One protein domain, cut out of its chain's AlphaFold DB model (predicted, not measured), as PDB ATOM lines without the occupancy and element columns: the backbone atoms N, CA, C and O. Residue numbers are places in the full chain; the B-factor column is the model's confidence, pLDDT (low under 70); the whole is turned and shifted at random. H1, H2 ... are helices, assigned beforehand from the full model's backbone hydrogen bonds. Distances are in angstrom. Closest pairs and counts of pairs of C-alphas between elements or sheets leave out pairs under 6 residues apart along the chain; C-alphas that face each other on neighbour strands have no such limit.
ATOM      1  N   GLN A  15      -6.300 -26.054  21.448       97.25
ATOM      2  CA  GLN A  15      -5.832 -26.750  22.652       97.25
ATOM      3  C   GLN A  15      -6.071 -28.263  22.550       97.25
ATOM      4  O   GLN A  15      -5.166 -29.048  22.822       97.25
ATOM      5  N   LEU A  16      -7.258 -28.672  22.089       95.38
ATOM      6  CA  LEU A  16      -7.592 -30.086  21.911       95.38
ATOM      7  C   LEU A  16      -6.780 -30.715  20.775       95.38
ATOM      8  O   LEU A  16      -6.270 -31.819  20.928       95.38
ATOM      9  N   THR A  17      -6.591 -30.007  19.657       95.25
ATOM     10  CA  THR A  17      -5.758 -30.517  18.555       95.25
ATOM     11  C   THR A  17      -4.292 -30.672  18.954       95.25
ATOM     12  O   THR A  17      -3.650 -31.630  18.535       95.25
ATOM     13  N   GLN A  18      -3.768 -29.766  19.787       96.38
ATOM     14  CA  GLN A  18      -2.389 -29.833  20.279       96.38
ATOM     15  C   GLN A  18      -2.182 -30.970  21.282       96.38
ATOM     16  O   GLN A  18      -1.137 -31.612  21.241       96.38
ATOM     17  N   LEU A  19      -3.178 -31.273  22.121       95.38
ATOM     18  CA  LEU A  19      -3.131 -32.413  23.043       95.38
ATOM     19  C   LEU A  19      -2.946 -33.756  22.315       95.38
ATOM     20  O   LEU A  19      -2.342 -34.673  22.856       95.38
ATOM     21  N   MET A  20      -3.445 -33.867  21.082       96.25
ATOM     22  CA  MET A  20      -3.343 -35.083  20.267       96.25
ATOM     23  C   MET A  20      -2.041 -35.171  19.448       96.25
ATOM     24  O   MET A  20      -1.864 -36.103  18.664       96.25
ATOM     25  N   SER A  21      -1.127 -34.210  19.595       93.12
ATOM     26  CA  SER A  21       0.177 -34.215  18.921       93.12
ATOM     27  C   SER A  21       1.059 -35.383  19.406       93.12
ATOM     28  O   SER A  21       1.013 -35.713  20.592       93.12
ATOM     29  N   PRO A  22       1.878 -36.017  18.539       93.56
ATOM     30  CA  PRO A  22       2.129 -35.684  17.128       93.56
ATOM     31  C   PRO A  22       1.143 -36.310  16.133       93.56
ATOM     32  O   PRO A  22       1.130 -35.933  14.967       93.56
ATOM     33  N   ILE A  23       0.316 -37.261  16.572       94.19
ATOM     34  CA  ILE A  23      -0.576 -38.045  15.700       94.19
ATOM     35  C   ILE A  23      -1.710 -37.177  15.123       94.19
ATOM     36  O   ILE A  23      -2.187 -37.404  14.011       94.19
ATOM     37  N   GLY A  24      -2.142 -36.166  15.877       93.75
ATOM     38  CA  GLY A  24      -3.248 -35.290  15.522       93.75
ATOM     39  C   GLY A  24      -4.613 -35.976  15.628       93.75
ATOM     40  O   GLY A  24      -4.785 -37.022  16.250       93.75
ATOM     41  N   THR A  25      -5.622 -35.369  15.007       95.25
ATOM     42  CA  THR A  25      -7.029 -35.797  15.108       95.25
ATOM     43  C   THR A  25      -7.358 -37.027  14.265       95.25
ATOM     44  O   THR A  25      -8.352 -37.702  14.528       95.25
ATOM     45  N   SER A  26      -6.533 -37.341  13.264       93.44
ATOM     46  CA  SER A  26      -6.762 -38.444  12.322       93.44
ATOM     47  C   SER A  26      -6.602 -39.835  12.938       93.44
ATOM     48  O   SER A  26      -7.066 -40.804  12.342       93.44
ATOM     49  N   GLY A  27      -5.956 -39.938  14.103       92.25
ATOM     50  CA  GLY A  27      -5.762 -41.196  14.820       92.25
ATOM     51  C   GLY A  27      -6.999 -41.613  15.615       92.25
ATOM     52  O   GLY A  27      -8.105 -41.727  15.083       92.25
ATOM     53  N   LEU A  28      -6.805 -41.830  16.917       94.06
ATOM     54  CA  LEU A  28      -7.839 -42.348  17.815       94.06
ATOM     55  C   LEU A  28      -9.128 -41.517  17.775       94.06
ATOM     56  O   LEU A  28     -10.212 -42.077  17.711       94.06
ATOM     57  N   PHE A  29      -9.017 -40.188  17.748       95.50
ATOM     58  CA  PHE A  29     -10.179 -39.301  17.756       95.50
ATOM     59  C   PHE A  29     -11.105 -39.536  16.553       95.50
ATOM     60  O   PHE A  29     -12.295 -39.806  16.731       95.50
ATOM     61  N   ARG A  30     -10.565 -39.515  15.328       96.12
ATOM     62  CA  ARG A  30     -11.333 -39.818  14.112       96.12
ATOM     63  C   ARG A  30     -11.875 -41.245  14.123       96.12
ATOM     64  O   ARG A  30     -13.038 -41.438  13.778       96.12
ATOM     65  N   ALA A  31     -11.056 -42.227  14.500       97.44
ATOM     66  CA  ALA A  31     -11.481 -43.623  14.543       97.44
ATOM     67  C   ALA A  31     -12.676 -43.809  15.487       97.44
ATOM     68  O   ALA A  31     -13.691 -44.363  15.072       97.44
ATOM     69  N   THR A  32     -12.603 -43.281  16.709       97.44
ATOM     70  CA  THR A  32     -13.695 -43.350  17.685       97.44
ATOM     71  C   THR A  32     -14.958 -42.679  17.157       97.44
ATOM     72  O   THR A  32     -16.017 -43.294  17.190       97.44
ATOM     73  N   MET A  33     -14.866 -41.471  16.588       96.94
ATOM     74  CA  MET A  33     -16.042 -40.790  16.028       96.94
ATOM     75  C   MET A  33     -16.714 -41.585  14.902       96.94
ATOM     76  O   MET A  33     -17.941 -41.623  14.838       96.94
ATOM     77  N   ILE A  34     -15.935 -42.240  14.035       97.25
ATOM     78  CA  ILE A  34     -16.481 -43.099  12.974       97.25
ATOM     79  C   ILE A  34     -17.219 -44.294  13.573       97.25
ATOM     80  O   ILE A  34     -18.355 -44.546  13.186       97.25
ATOM     81  N   HIS A  35     -16.605 -45.005  14.522       98.06
ATOM     82  CA  HIS A  35     -17.236 -46.169  15.150       98.06
ATOM     83  C   HIS A  35     -18.510 -45.778  15.903       98.06
ATOM     84  O   HIS A  35     -19.539 -46.426  15.724       98.06
ATOM     85  N   THR A  36     -18.483 -44.682  16.664       96.94
ATOM     86  CA  THR A  36     -19.672 -44.153  17.341       96.94
ATOM     87  C   THR A  36     -20.769 -43.805  16.339       96.94
ATOM     88  O   THR A  36     -21.918 -44.195  16.530       96.94
ATOM     89  N   MET A  37     -20.441 -43.110  15.246       96.62
ATOM     90  CA  MET A  37     -21.442 -42.746  14.241       96.62
ATOM     91  C   MET A  37     -22.004 -43.974  13.513       96.62
ATOM     92  O   MET A  37     -23.196 -44.018  13.224       96.62
ATOM     93  N   ASN A  38     -21.187 -44.991  13.246       97.00
ATOM     94  CA  ASN A  38     -21.669 -46.242  12.664       97.00
ATOM     95  C   ASN A  38     -22.638 -46.956  13.614       97.00
ATOM     96  O   ASN A  38     -23.751 -47.268  13.202       97.00
ATOM     97  N   ALA A  39     -22.288 -47.092  14.896       97.12
ATOM     98  CA  ALA A  39     -23.162 -47.706  15.897       97.12
ATOM     99  C   ALA A  39     -24.508 -46.968  16.047       97.12
ATOM    100  O   ALA A  39     -25.564 -47.594  16.150       97.12
ATOM    101  N   LEU A  40     -24.494 -45.629  16.006       96.38
ATOM    102  CA  LEU A  40     -25.718 -44.818  16.037       96.38
ATOM    103  C   LEU A  40     -26.578 -44.999  14.774       96.38
ATOM    104  O   LEU A  40     -27.801 -44.907  14.851       96.38
ATOM    105  N   ARG A  41     -25.965 -45.255  13.610       96.50
ATOM    106  CA  ARG A  41     -26.683 -45.523  12.350       96.50
ATOM    107  C   ARG A  41     -27.304 -46.909  12.315       96.50
ATOM    108  O   ARG A  41     -28.443 -47.033  11.869       96.50
ATOM    109  N   GLU A  42     -26.578 -47.914  12.800       96.62
ATOM    110  CA  GLU A  42     -27.028 -49.311  12.857       96.62
ATOM    111  C   GLU A  42     -28.362 -49.457  13.599       96.62
ATOM    112  O   GLU A  42     -29.213 -50.227  13.171       96.62
ATOM    113  N   ASN A  43     -28.579 -48.661  14.652       93.69
ATOM    114  CA  ASN A  43     -29.811 -48.666  15.451       93.69
ATOM    115  C   ASN A  43     -30.547 -47.315  15.405       93.69
ATOM    116  O   ASN A  43     -31.094 -46.843  16.407       93.69
ATOM    117  N   SER A  44     -30.549 -46.674  14.234       95.50
ATOM    118  CA  SER A  44     -31.111 -45.328  14.048       95.50
ATOM    119  C   SER A  44     -32.610 -45.232  14.353       95.50
ATOM    120  O   SER A  44     -33.044 -44.211  14.881       95.50
ATOM    121  N   ASP A  45     -33.398 -46.281  14.099       95.38
ATOM    122  CA  ASP A  45     -34.842 -46.281  14.378       95.38
ATOM    123  C   ASP A  45     -35.157 -46.225  15.878       95.38
ATOM    124  O   ASP A  45     -36.043 -45.474  16.297       95.38
ATOM    125  N   LEU A  46     -34.402 -46.963  16.700       96.12
ATOM    126  CA  LEU A  46     -34.530 -46.917  18.159       96.12
ATOM    127  C   LEU A  46     -34.171 -45.523  18.686       96.12
ATOM    128  O   LEU A  46     -34.908 -44.951  19.489       96.12
ATOM    129  N   LEU A  47     -33.064 -44.954  18.197       95.62
ATOM    130  CA  LEU A  47     -32.634 -43.606  18.560       95.62
ATOM    131  C   LEU A  47     -33.686 -42.555  18.179       95.62
ATOM    132  O   LEU A  47     -34.065 -41.745  19.018       95.62
ATOM    133  N   LEU A  48     -34.193 -42.587  16.945       95.38
ATOM    134  CA  LEU A  48     -35.207 -41.644  16.465       95.38
ATOM    135  C   LEU A  48     -36.525 -41.769  17.233       95.38
ATOM    136  O   LEU A  48     -37.115 -40.748  17.570       95.38
ATOM    137  N   SER A  49     -36.957 -42.989  17.553       93.81
ATOM    138  CA  SER A  49     -38.160 -43.221  18.364       93.81
ATOM    139  C   SER A  49     -37.988 -42.673  19.781       93.81
ATOM    140  O   SER A  49     -38.888 -42.037  20.320       93.81
ATOM    141  N   THR A  50     -36.801 -42.856  20.365       93.06
ATOM    142  CA  THR A  50     -36.474 -42.335  21.700       93.06
ATOM    143  C   THR A  50     -36.425 -40.807  21.698       93.06
ATOM    144  O   THR A  50     -36.956 -40.167  22.601       93.06
ATOM    145  N   MET A  51     -35.837 -40.200  20.661       91.75
ATOM    146  CA  MET A  51     -35.825 -38.746  20.478       91.75
ATOM    147  C   MET A  51     -37.233 -38.175  20.277       91.75
ATOM    148  O   MET A  51     -37.510 -37.088  20.773       91.75
ATOM    149  N   ASP A  52     -38.112 -38.883  19.560       89.44
ATOM    150  CA  ASP A  52     -39.492 -38.448  19.313       89.44
ATOM    151  C   ASP A  52     -40.288 -38.376  20.617       89.44
ATOM    152  O   ASP A  52     -40.953 -37.373  20.872       89.44
ATOM    153  N   VAL A  53     -40.140 -39.384  21.484       89.19
ATOM    154  CA  VAL A  53     -40.698 -39.359  22.844       89.19
ATOM    155  C   VAL A  53     -40.085 -38.215  23.652       89.19
ATOM    156  O   VAL A  53     -40.818 -37.394  24.192       89.19
ATOM    157  N   PHE A  54     -38.754 -38.094  23.668       86.00
ATOM    158  CA  PHE A  54     -38.053 -37.085  24.466       86.00
ATOM    159  C   PHE A  54     -38.421 -35.640  24.095       86.00
ATOM    160  O   PHE A  54     -38.541 -34.788  24.967       86.00
ATOM    161  N   ILE A  55     -38.600 -35.342  22.806       82.00
ATOM    162  CA  ILE A  55     -38.943 -33.987  22.349       82.00
ATOM    163  C   ILE A  55     -40.421 -33.661  22.614       82.00
ATOM    164  O   ILE A  55     -40.757 -32.496  22.824       82.00
ATOM    165  N   LYS A  56     -41.296 -34.672  22.608       79.00
ATOM    166  CA  LYS A  56     -42.729 -34.516  22.893       79.00
ATOM    167  C   LYS A  56     -43.047 -34.539  24.388       79.00
ATOM    168  O   LYS A  56     -44.114 -34.068  24.774       79.00
ATOM    169  N   GLU A  57     -42.162 -35.078  25.226       78.69
ATOM    170  CA  GLU A  57     -42.332 -35.050  26.675       78.69
ATOM    171  C   GLU A  57     -42.128 -33.624  27.224       78.69
ATOM    172  O   GLU A  57     -41.042 -33.052  27.106       78.69
ATOM    173  N   PRO A  58     -43.137 -33.046  27.906       59.22
ATOM    174  CA  PRO A  58     -43.056 -31.703  28.483       59.22
ATOM    175  C   PRO A  58     -42.133 -31.612  29.713       59.22
ATOM    176  O   PRO A  58     -42.087 -30.575  30.367       59.22
ATOM    177  N   LEU A  59     -41.388 -32.677  30.043       55.12
ATOM    178  CA  LEU A  59     -40.393 -32.688  31.123       55.12
ATOM    179  C   LEU A  59     -39.162 -31.826  30.798       55.12
ATOM    180  O   LEU A  59     -38.385 -31.509  31.697       55.12
ATOM    181  N   MET A  60     -38.984 -31.417  29.537       54.25
ATOM    182  CA  MET A  60     -38.068 -30.333  29.200       54.25
ATOM    183  C   MET A  60     -38.738 -28.978  29.467       54.25
ATOM    184  O   MET A  60     -39.666 -28.562  28.782       54.25
ATOM    185  N   GLU A  61     -38.191 -28.253  30.432       56.19
ATOM    186  CA  GLU A  61     -38.533 -26.908  30.919       56.19
ATOM    187  C   GLU A  61     -38.382 -25.772  29.870       56.19
ATOM    188  O   GLU A  61     -38.186 -24.604  30.211       56.19
ATOM    189  N   TRP A  62     -38.466 -26.063  28.569       55.62
ATOM    190  CA  TRP A  62     -38.408 -25.046  27.513       55.62
ATOM    191  C   TRP A  62     -39.699 -24.212  27.444       55.62
ATOM    192  O   TRP A  62     -39.654 -23.032  27.088       55.62
ATOM    193  N   MET A  63     -40.823 -24.789  27.886       48.44
ATOM    194  CA  MET A  63     -42.114 -24.108  28.006       48.44
ATOM    195  C   MET A  63     -42.114 -23.083  29.158       48.44
ATOM    196  O   MET A  63     -42.597 -21.964  28.986       48.44
ATOM    197  N   GLU A  64     -41.475 -23.380  30.296       53.75
ATOM    198  CA  GLU A  64     -41.341 -22.418  31.406       53.75
ATOM    199  C   GLU A  64     -40.363 -21.273  31.101       53.75
ATOM    200  O   GLU A  64     -40.576 -20.136  31.540       53.75
ATOM    201  N   HIS A  65     -39.307 -21.530  30.322       53.41
ATOM    202  CA  HIS A  65     -38.334 -20.500  29.957       53.41
ATOM    203  C   HIS A  65     -38.877 -19.534  28.882       53.41
ATOM    204  O   HIS A  65     -38.612 -18.334  28.951       53.41
ATOM    205  N   ALA A  66     -39.707 -20.012  27.944       52.50
ATOM    206  CA  ALA A  66     -40.389 -19.172  26.951       52.50
ATOM    207  C   ALA A  66     -41.527 -18.314  27.556       52.50
ATOM    208  O   ALA A  66     -41.689 -17.142  27.194       52.50
ATOM    209  N   LEU A  67     -42.267 -18.855  28.535       52.53
ATOM    210  CA  LEU A  67     -43.305 -18.135  29.291       52.53
ATOM    211  C   LEU A  67     -42.723 -17.029  30.195       52.53
ATOM    212  O   LEU A  67     -43.330 -15.970  30.348       52.53
ATOM    213  N   LYS A  68     -41.516 -17.206  30.756       53.12
ATOM    214  CA  LYS A  68     -40.842 -16.160  31.558       53.12
ATOM    215  C   LYS A  68     -40.321 -14.983  30.729       53.12
ATOM    216  O   LYS A  68     -40.253 -13.873  31.257       53.12
ATOM    217  N   THR A  69     -40.011 -15.178  29.447       52.44
ATOM    218  CA  THR A  69     -39.638 -14.083  28.531       52.44
ATOM    219  C   THR A  69     -40.860 -13.308  28.007       52.44
ATOM    220  O   THR A  69     -40.716 -12.179  27.548       52.44
ATOM    221  N   SER A  70     -42.078 -13.846  28.148       46.44
ATOM    222  CA  SER A  70     -43.322 -13.257  27.635       46.44
ATOM    223  C   SER A  70     -44.409 -13.148  28.717       46.44
ATOM    224  O   SER A  70     -45.463 -13.767  28.654       46.44
ATOM    225  N   LYS A  71     -44.250 -12.240  29.686       49.31
ATOM    226  CA  LYS A  71     -45.389 -11.746  30.502       49.31
ATOM    227  C   LYS A  71     -46.425 -10.931  29.689       49.31
ATOM    228  O   LYS A  71     -47.154 -10.112  30.237       49.31
ATOM    229  N   GLN A  72     -46.496 -11.126  28.378       51.12
ATOM    230  CA  GLN A  72     -47.433 -10.488  27.466       51.12
ATOM    231  C   GLN A  72     -48.049 -11.602  26.621       51.12
ATOM    232  O   GLN A  72     -47.305 -12.335  25.986       51.12
ATOM    233  N   VAL A  73     -49.381 -11.681  26.578       49.47
ATOM    234  CA  VAL A  73     -50.219 -12.600  25.770       49.47
ATOM    235  C   VAL A  73     -50.893 -13.708  26.594       49.47
ATOM    236  O   VAL A  73     -50.747 -14.907  26.374       49.47
ATOM    237  N   ALA A  74     -51.753 -13.275  27.512       49.06
ATOM    238  CA  ALA A  74     -52.848 -14.086  28.027       49.06
ATOM    239  C   ALA A  74     -53.951 -14.222  26.952       49.06
ATOM    240  O   ALA A  74     -54.947 -13.527  27.065       49.06
ATOM    241  N   GLN A  75     -53.748 -15.024  25.887       48.38
ATOM    242  CA  GLN A  75     -54.808 -15.538  24.970       48.38
ATOM    243  C   GLN A  75     -54.389 -16.745  24.070       48.38
ATOM    244  O   GLN A  75     -55.188 -17.184  23.250       48.38
ATOM    245  N   ASN A  76     -53.182 -17.327  24.188       49.31
ATOM    246  CA  ASN A  76     -52.577 -18.155  23.115       49.31
ATOM    247  C   ASN A  76     -52.384 -19.668  23.395       49.31
ATOM    248  O   ASN A  76     -51.517 -20.290  22.786       49.31
ATOM    249  N   GLU A  77     -53.171 -20.309  24.259       51.03
ATOM    250  CA  GLU A  77     -52.952 -21.728  24.629       51.03
ATOM    251  C   GLU A  77     -53.061 -22.721  23.449       51.03
ATOM    252  O   GLU A  77     -52.333 -23.711  23.395       51.03
ATOM    253  N   THR A  78     -53.893 -22.442  22.441       50.09
ATOM    254  CA  THR A  78     -54.043 -23.303  21.249       50.09
ATOM    255  C   THR A  78     -52.973 -23.087  20.176       50.09
ATOM    256  O   THR A  78     -52.720 -23.996  19.383       50.09
ATOM    257  N   ASN A  79     -52.318 -21.920  20.141       50.03
ATOM    258  CA  ASN A  79     -51.210 -21.646  19.214       50.03
ATOM    259  C   ASN A  79     -49.892 -22.272  19.699       50.03
ATOM    260  O   ASN A  79     -49.115 -22.749  18.875       50.03
ATOM    261  N   ILE A  80     -49.685 -22.333  21.018       54.25
ATOM    262  CA  ILE A  80     -48.488 -22.913  21.654       54.25
ATOM    263  C   ILE A  80     -48.404 -24.426  21.377       54.25
ATOM    264  O   ILE A  80     -47.405 -24.917  20.867       54.25
ATOM    265  N   LEU A  81     -49.503 -25.166  21.545       55.81
ATOM    266  CA  LEU A  81     -49.527 -26.612  21.260       55.81
ATOM    267  C   LEU A  81     -49.222 -26.958  19.785       55.81
ATOM    268  O   LEU A  81     -48.712 -28.037  19.488       55.81
ATOM    269  N   ARG A  82     -49.530 -26.057  18.838       52.47
ATOM    270  CA  ARG A  82     -49.258 -26.257  17.400       52.47
ATOM    271  C   ARG A  82     -47.821 -25.898  17.012       52.47
ATOM    272  O   ARG A  82     -47.287 -26.503  16.077       52.47
ATOM    273  N   SER A  83     -47.196 -24.939  17.700       58.31
ATOM    274  CA  SER A  83     -45.773 -24.637  17.504       58.31
ATOM    275  C   SER A  83     -44.886 -25.780  17.985       58.31
ATOM    276  O   SER A  83     -43.904 -26.103  17.315       58.31
ATOM    277  N   ASP A  84     -45.278 -26.443  19.072       62.53
ATOM    278  CA  ASP A  84     -44.497 -27.517  19.690       62.53
ATOM    279  C   ASP A  84     -44.419 -28.754  18.787       62.53
ATOM    280  O   ASP A  84     -43.342 -29.316  18.590       62.53
ATOM    281  N   ASP A  85     -45.530 -29.120  18.139       71.19
ATOM    282  CA  ASP A  85     -45.573 -30.236  17.183       71.19
ATOM    283  C   ASP A  85     -44.765 -29.944  15.902       71.19
ATOM    284  O   ASP A  85     -44.151 -30.840  15.320       71.19
ATOM    285  N   THR A  86     -44.715 -28.682  15.468       80.25
ATOM    286  CA  THR A  86     -43.922 -28.279  14.293       80.25
ATOM    287  C   THR A  86     -42.426 -28.317  14.610       80.25
ATOM    288  O   THR A  86     -41.655 -28.941  13.882       80.25
ATOM    289  N   TYR A  87     -42.029 -27.752  15.755       80.88
ATOM    290  CA  TYR A  87     -40.652 -27.799  16.242       80.88
ATOM    291  C   TYR A  87     -40.170 -29.240  16.439       80.88
ATOM    292  O   TYR A  87     -39.085 -29.601  15.977       80.88
ATOM    293  N   ALA A  88     -40.989 -30.095  17.058       83.38
ATOM    294  CA  ALA A  88     -40.654 -31.498  17.264       83.38
ATOM    295  C   ALA A  88     -40.362 -32.223  15.943       83.38
ATOM    296  O   ALA A  88     -39.329 -32.887  15.805       83.38
ATOM    297  N   LYS A  89     -41.226 -32.035  14.939       87.06
ATOM    298  CA  LYS A  89     -41.045 -32.613  13.601       87.06
ATOM    299  C   LYS A  89     -39.764 -32.136  12.932       87.06
ATOM    300  O   LYS A  89     -39.053 -32.959  12.354       87.06
ATOM    301  N   ASP A  90     -39.437 -30.852  13.042       87.81
ATOM    302  CA  ASP A  90     -38.222 -30.293  12.447       87.81
ATOM    303  C   ASP A  90     -36.955 -30.849  13.111       87.81
ATOM    304  O   ASP A  90     -36.025 -31.272  12.421       87.81
ATOM    305  N   ARG A  91     -36.936 -30.972  14.445       87.88
ATOM    306  CA  ARG A  91     -35.801 -31.561  15.180       87.88
ATOM    307  C   ARG A  91     -35.593 -33.037  14.838       87.88
ATOM    308  O   ARG A  91     -34.453 -33.459  14.621       87.88
ATOM    309  N   ILE A  92     -36.674 -33.810  14.732       92.12
ATOM    310  CA  ILE A  92     -36.618 -35.220  14.318       92.12
ATOM    311  C   ILE A  92     -36.178 -35.356  12.860       92.12
ATOM    312  O   ILE A  92     -35.359 -36.220  12.536       92.12
ATOM    313  N   LYS A  93     -36.654 -34.477  11.973       92.38
ATOM    314  CA  LYS A  93     -36.222 -34.428  10.573       92.38
ATOM    315  C   LYS A  93     -34.721 -34.156  10.469       92.38
ATOM    316  O   LYS A  93     -34.026 -34.902   9.778       92.38
ATOM    317  N   SER A  94     -34.203 -33.165  11.194       91.81
ATOM    318  CA  SER A  94     -32.764 -32.880  11.242       91.81
ATOM    319  C   SER A  94     -31.962 -34.073  11.763       91.81
ATOM    320  O   SER A  94     -30.945 -34.430  11.171       91.81
ATOM    321  N   ALA A  95     -32.425 -34.745  12.822       93.62
ATOM    322  CA  ALA A  95     -31.775 -35.948  13.346       93.62
ATOM    323  C   ALA A  95     -31.720 -37.080  12.306       93.62
ATOM    324  O   ALA A  95     -30.671 -37.695  12.105       93.62
ATOM    325  N   ARG A  96     -32.818 -37.302  11.575       95.06
ATOM    326  CA  ARG A  96     -32.889 -38.300  10.502       95.06
ATOM    327  C   ARG A  96     -31.924 -37.986   9.358       95.06
ATOM    328  O   ARG A  96     -31.224 -38.879   8.892       95.06
ATOM    329  N   LEU A  97     -31.829 -36.722   8.937       95.06
ATOM    330  CA  LEU A  97     -30.865 -36.296   7.914       95.06
ATOM    331  C   LEU A  97     -29.412 -36.525   8.373       95.06
ATOM    332  O   LEU A  97     -28.599 -37.019   7.588       95.06
ATOM    333  N   LYS A  98     -29.099 -36.237   9.647       94.06
ATOM    334  CA  LYS A  98     -27.771 -36.483  10.247       94.06
ATOM    335  C   LYS A  98     -27.425 -37.981  10.216       94.06
ATOM    336  O   LYS A  98     -26.331 -38.361   9.789       94.06
ATOM    337  N   LEU A  99     -28.372 -38.841  10.595       95.69
ATOM    338  CA  LEU A  99     -28.191 -40.297  10.603       95.69
ATOM    339  C   LEU A  99     -28.035 -40.872   9.189       95.69
ATOM    340  O   LEU A  99     -27.142 -41.686   8.973       95.69
ATOM    341  N   ASN A 100     -28.773 -40.359   8.203       95.38
ATOM    342  CA  ASN A 100     -28.670 -40.784   6.801       95.38
ATOM    343  C   ASN A 100     -27.360 -40.365   6.104       95.38
ATOM    344  O   ASN A 100     -27.132 -40.729   4.953       95.38
ATOM    345  N   GLY A 101     -26.491 -39.603   6.774       92.81
ATOM    346  CA  GLY A 101     -25.194 -39.202   6.225       92.81
ATOM    347  C   GLY A 101     -25.251 -38.029   5.259       92.81
ATOM    348  O   GLY A 101     -24.331 -37.846   4.463       92.81
ATOM    349  N   ILE A 102     -26.294 -37.205   5.358       94.69
ATOM    350  CA  ILE A 102     -26.335 -35.915   4.676       94.69
ATOM    351  C   ILE A 102     -25.215 -35.018   5.217       94.69
ATOM    352  O   ILE A 102     -24.879 -35.058   6.402       94.69
ATOM    353  N   ASN A 103     -24.622 -34.210   4.334       93.56
ATOM    354  CA  ASN A 103     -23.542 -33.297   4.688       93.56
ATOM    355  C   ASN A 103     -23.977 -32.358   5.841       93.56
ATOM    356  O   ASN A 103     -24.957 -31.627   5.672       93.56
ATOM    357  N   PRO A 104     -23.250 -32.318   6.977       91.94
ATOM    358  CA  PRO A 104     -23.592 -31.465   8.116       91.94
ATOM    359  C   PRO A 104     -23.737 -29.977   7.772       91.94
ATOM    360  O   PRO A 104     -24.601 -29.318   8.340       91.94
ATOM    361  N   ALA A 105     -22.955 -29.458   6.817       90.69
ATOM    362  CA  ALA A 105     -23.036 -28.054   6.400       90.69
ATOM    363  C   ALA A 105     -24.403 -27.700   5.795       90.69
ATOM    364  O   ALA A 105     -24.886 -26.585   5.960       90.69
ATOM    365  N   VAL A 106     -25.044 -28.666   5.132       89.38
ATOM    366  CA  VAL A 106     -26.391 -28.494   4.581       89.38
ATOM    367  C   VAL A 106     -27.408 -28.416   5.715       89.38
ATOM    368  O   VAL A 106     -28.286 -27.573   5.677       89.38
ATOM    369  N   ILE A 107     -27.268 -29.254   6.743       87.44
ATOM    370  CA  ILE A 107     -28.231 -29.351   7.849       87.44
ATOM    371  C   ILE A 107     -28.182 -28.105   8.740       87.44
ATOM    372  O   ILE A 107     -29.227 -27.607   9.134       87.44
ATOM    373  N   ILE A 108     -26.982 -27.580   9.008       83.88
ATOM    374  CA  ILE A 108     -26.782 -26.360   9.809       83.88
ATOM    375  C   ILE A 108     -27.344 -25.125   9.091       83.88
ATOM    376  O   ILE A 108     -27.852 -24.227   9.743       83.88
ATOM    377  N   GLY A 109     -27.306 -25.086   7.754       70.31
ATOM    378  CA  GLY A 109     -27.882 -23.982   6.979       70.31
ATOM    379  C   GLY A 109     -29.418 -23.918   6.979       70.31
ATOM    380  O   GLY A 109     -29.967 -22.938   6.484       70.31
ATOM    381  N   TYR A 110     -30.100 -24.948   7.496       59.62
ATOM    382  CA  TYR A 110     -31.562 -25.012   7.610       59.62
ATOM    383  C   TYR A 110     -32.081 -24.839   9.055       59.62
ATOM    384  O   TYR A 110     -33.299 -24.782   9.227       59.62
TER     385      TYR A 110
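AT A GLANCE: This is residues 15 to 110 of the 111 residues of the protein "Hypothetical protein" of Rotaria sordida (UniProt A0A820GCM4). An open, elongated all-helix shape is built on the long helix H5, with H3 side by side with it and running opposite ways. H2 leads away from the pair as an arm with H1 beyond its far end, H4 lies in a loop near the pair's other end, and the short H6 folds back on H5. The printed part has 96 residues with six named helices, H1 to H6 in order, and no named strand. It is only just extended, close to loose, with a radius of gyration of the C-alphas of 18.9 A, and spans 60 by 32 by 25 A.

HOW THE PARTS SIT: H1, residues 15 to 19, is apart from the other helices. H2, residues 28 to 42, is close to but not clearly touching H3, residues 44 to 56, about perpendicular at 82 degrees; the closest C-alphas, of Leu 40 and Leu 47, are 7.5 A apart. H4, residues 62 to 69, is apart from the other helices. H5, residues 77 to 99, touches H3 at a shallow tilt of 20 degrees, opposite ways, closest at the C-alphas of Ile 55 and Ala 88, 5.9 A. H5 is close to but not clearly touching H2, closest at the C-alphas of Arg 41 and Leu 99, 5.7 A. H6, residues 104 to 108, touches residues 94 to 98 of H5 alone, closest at the C-alphas of Ser 94 and Ile 107, 6.7 A. Every O i to N i+4 pair is within hydrogen-bond range in H1, H2, H3, H4 and H6, and 16 of 19 in H5.

IN THESE COORDINATES: H1 begins at C-alpha 15 (-5.832, -26.750, 22.652). H2 is 21.0 A long, H3 18.2 A and H5 34.0 A. H6 ends at C-alpha 108 (-26.782, -26.360, 9.809).

THE WHOLE: The C-alphas farthest apart, of Pro 22 and Gln 75, are 60.9 A apart. Residues 30 to 36 and 64 to 79 stand free. The printed part has no cut and no long link. Residues 58 to 84 and 110 are under 70 in pLDDT.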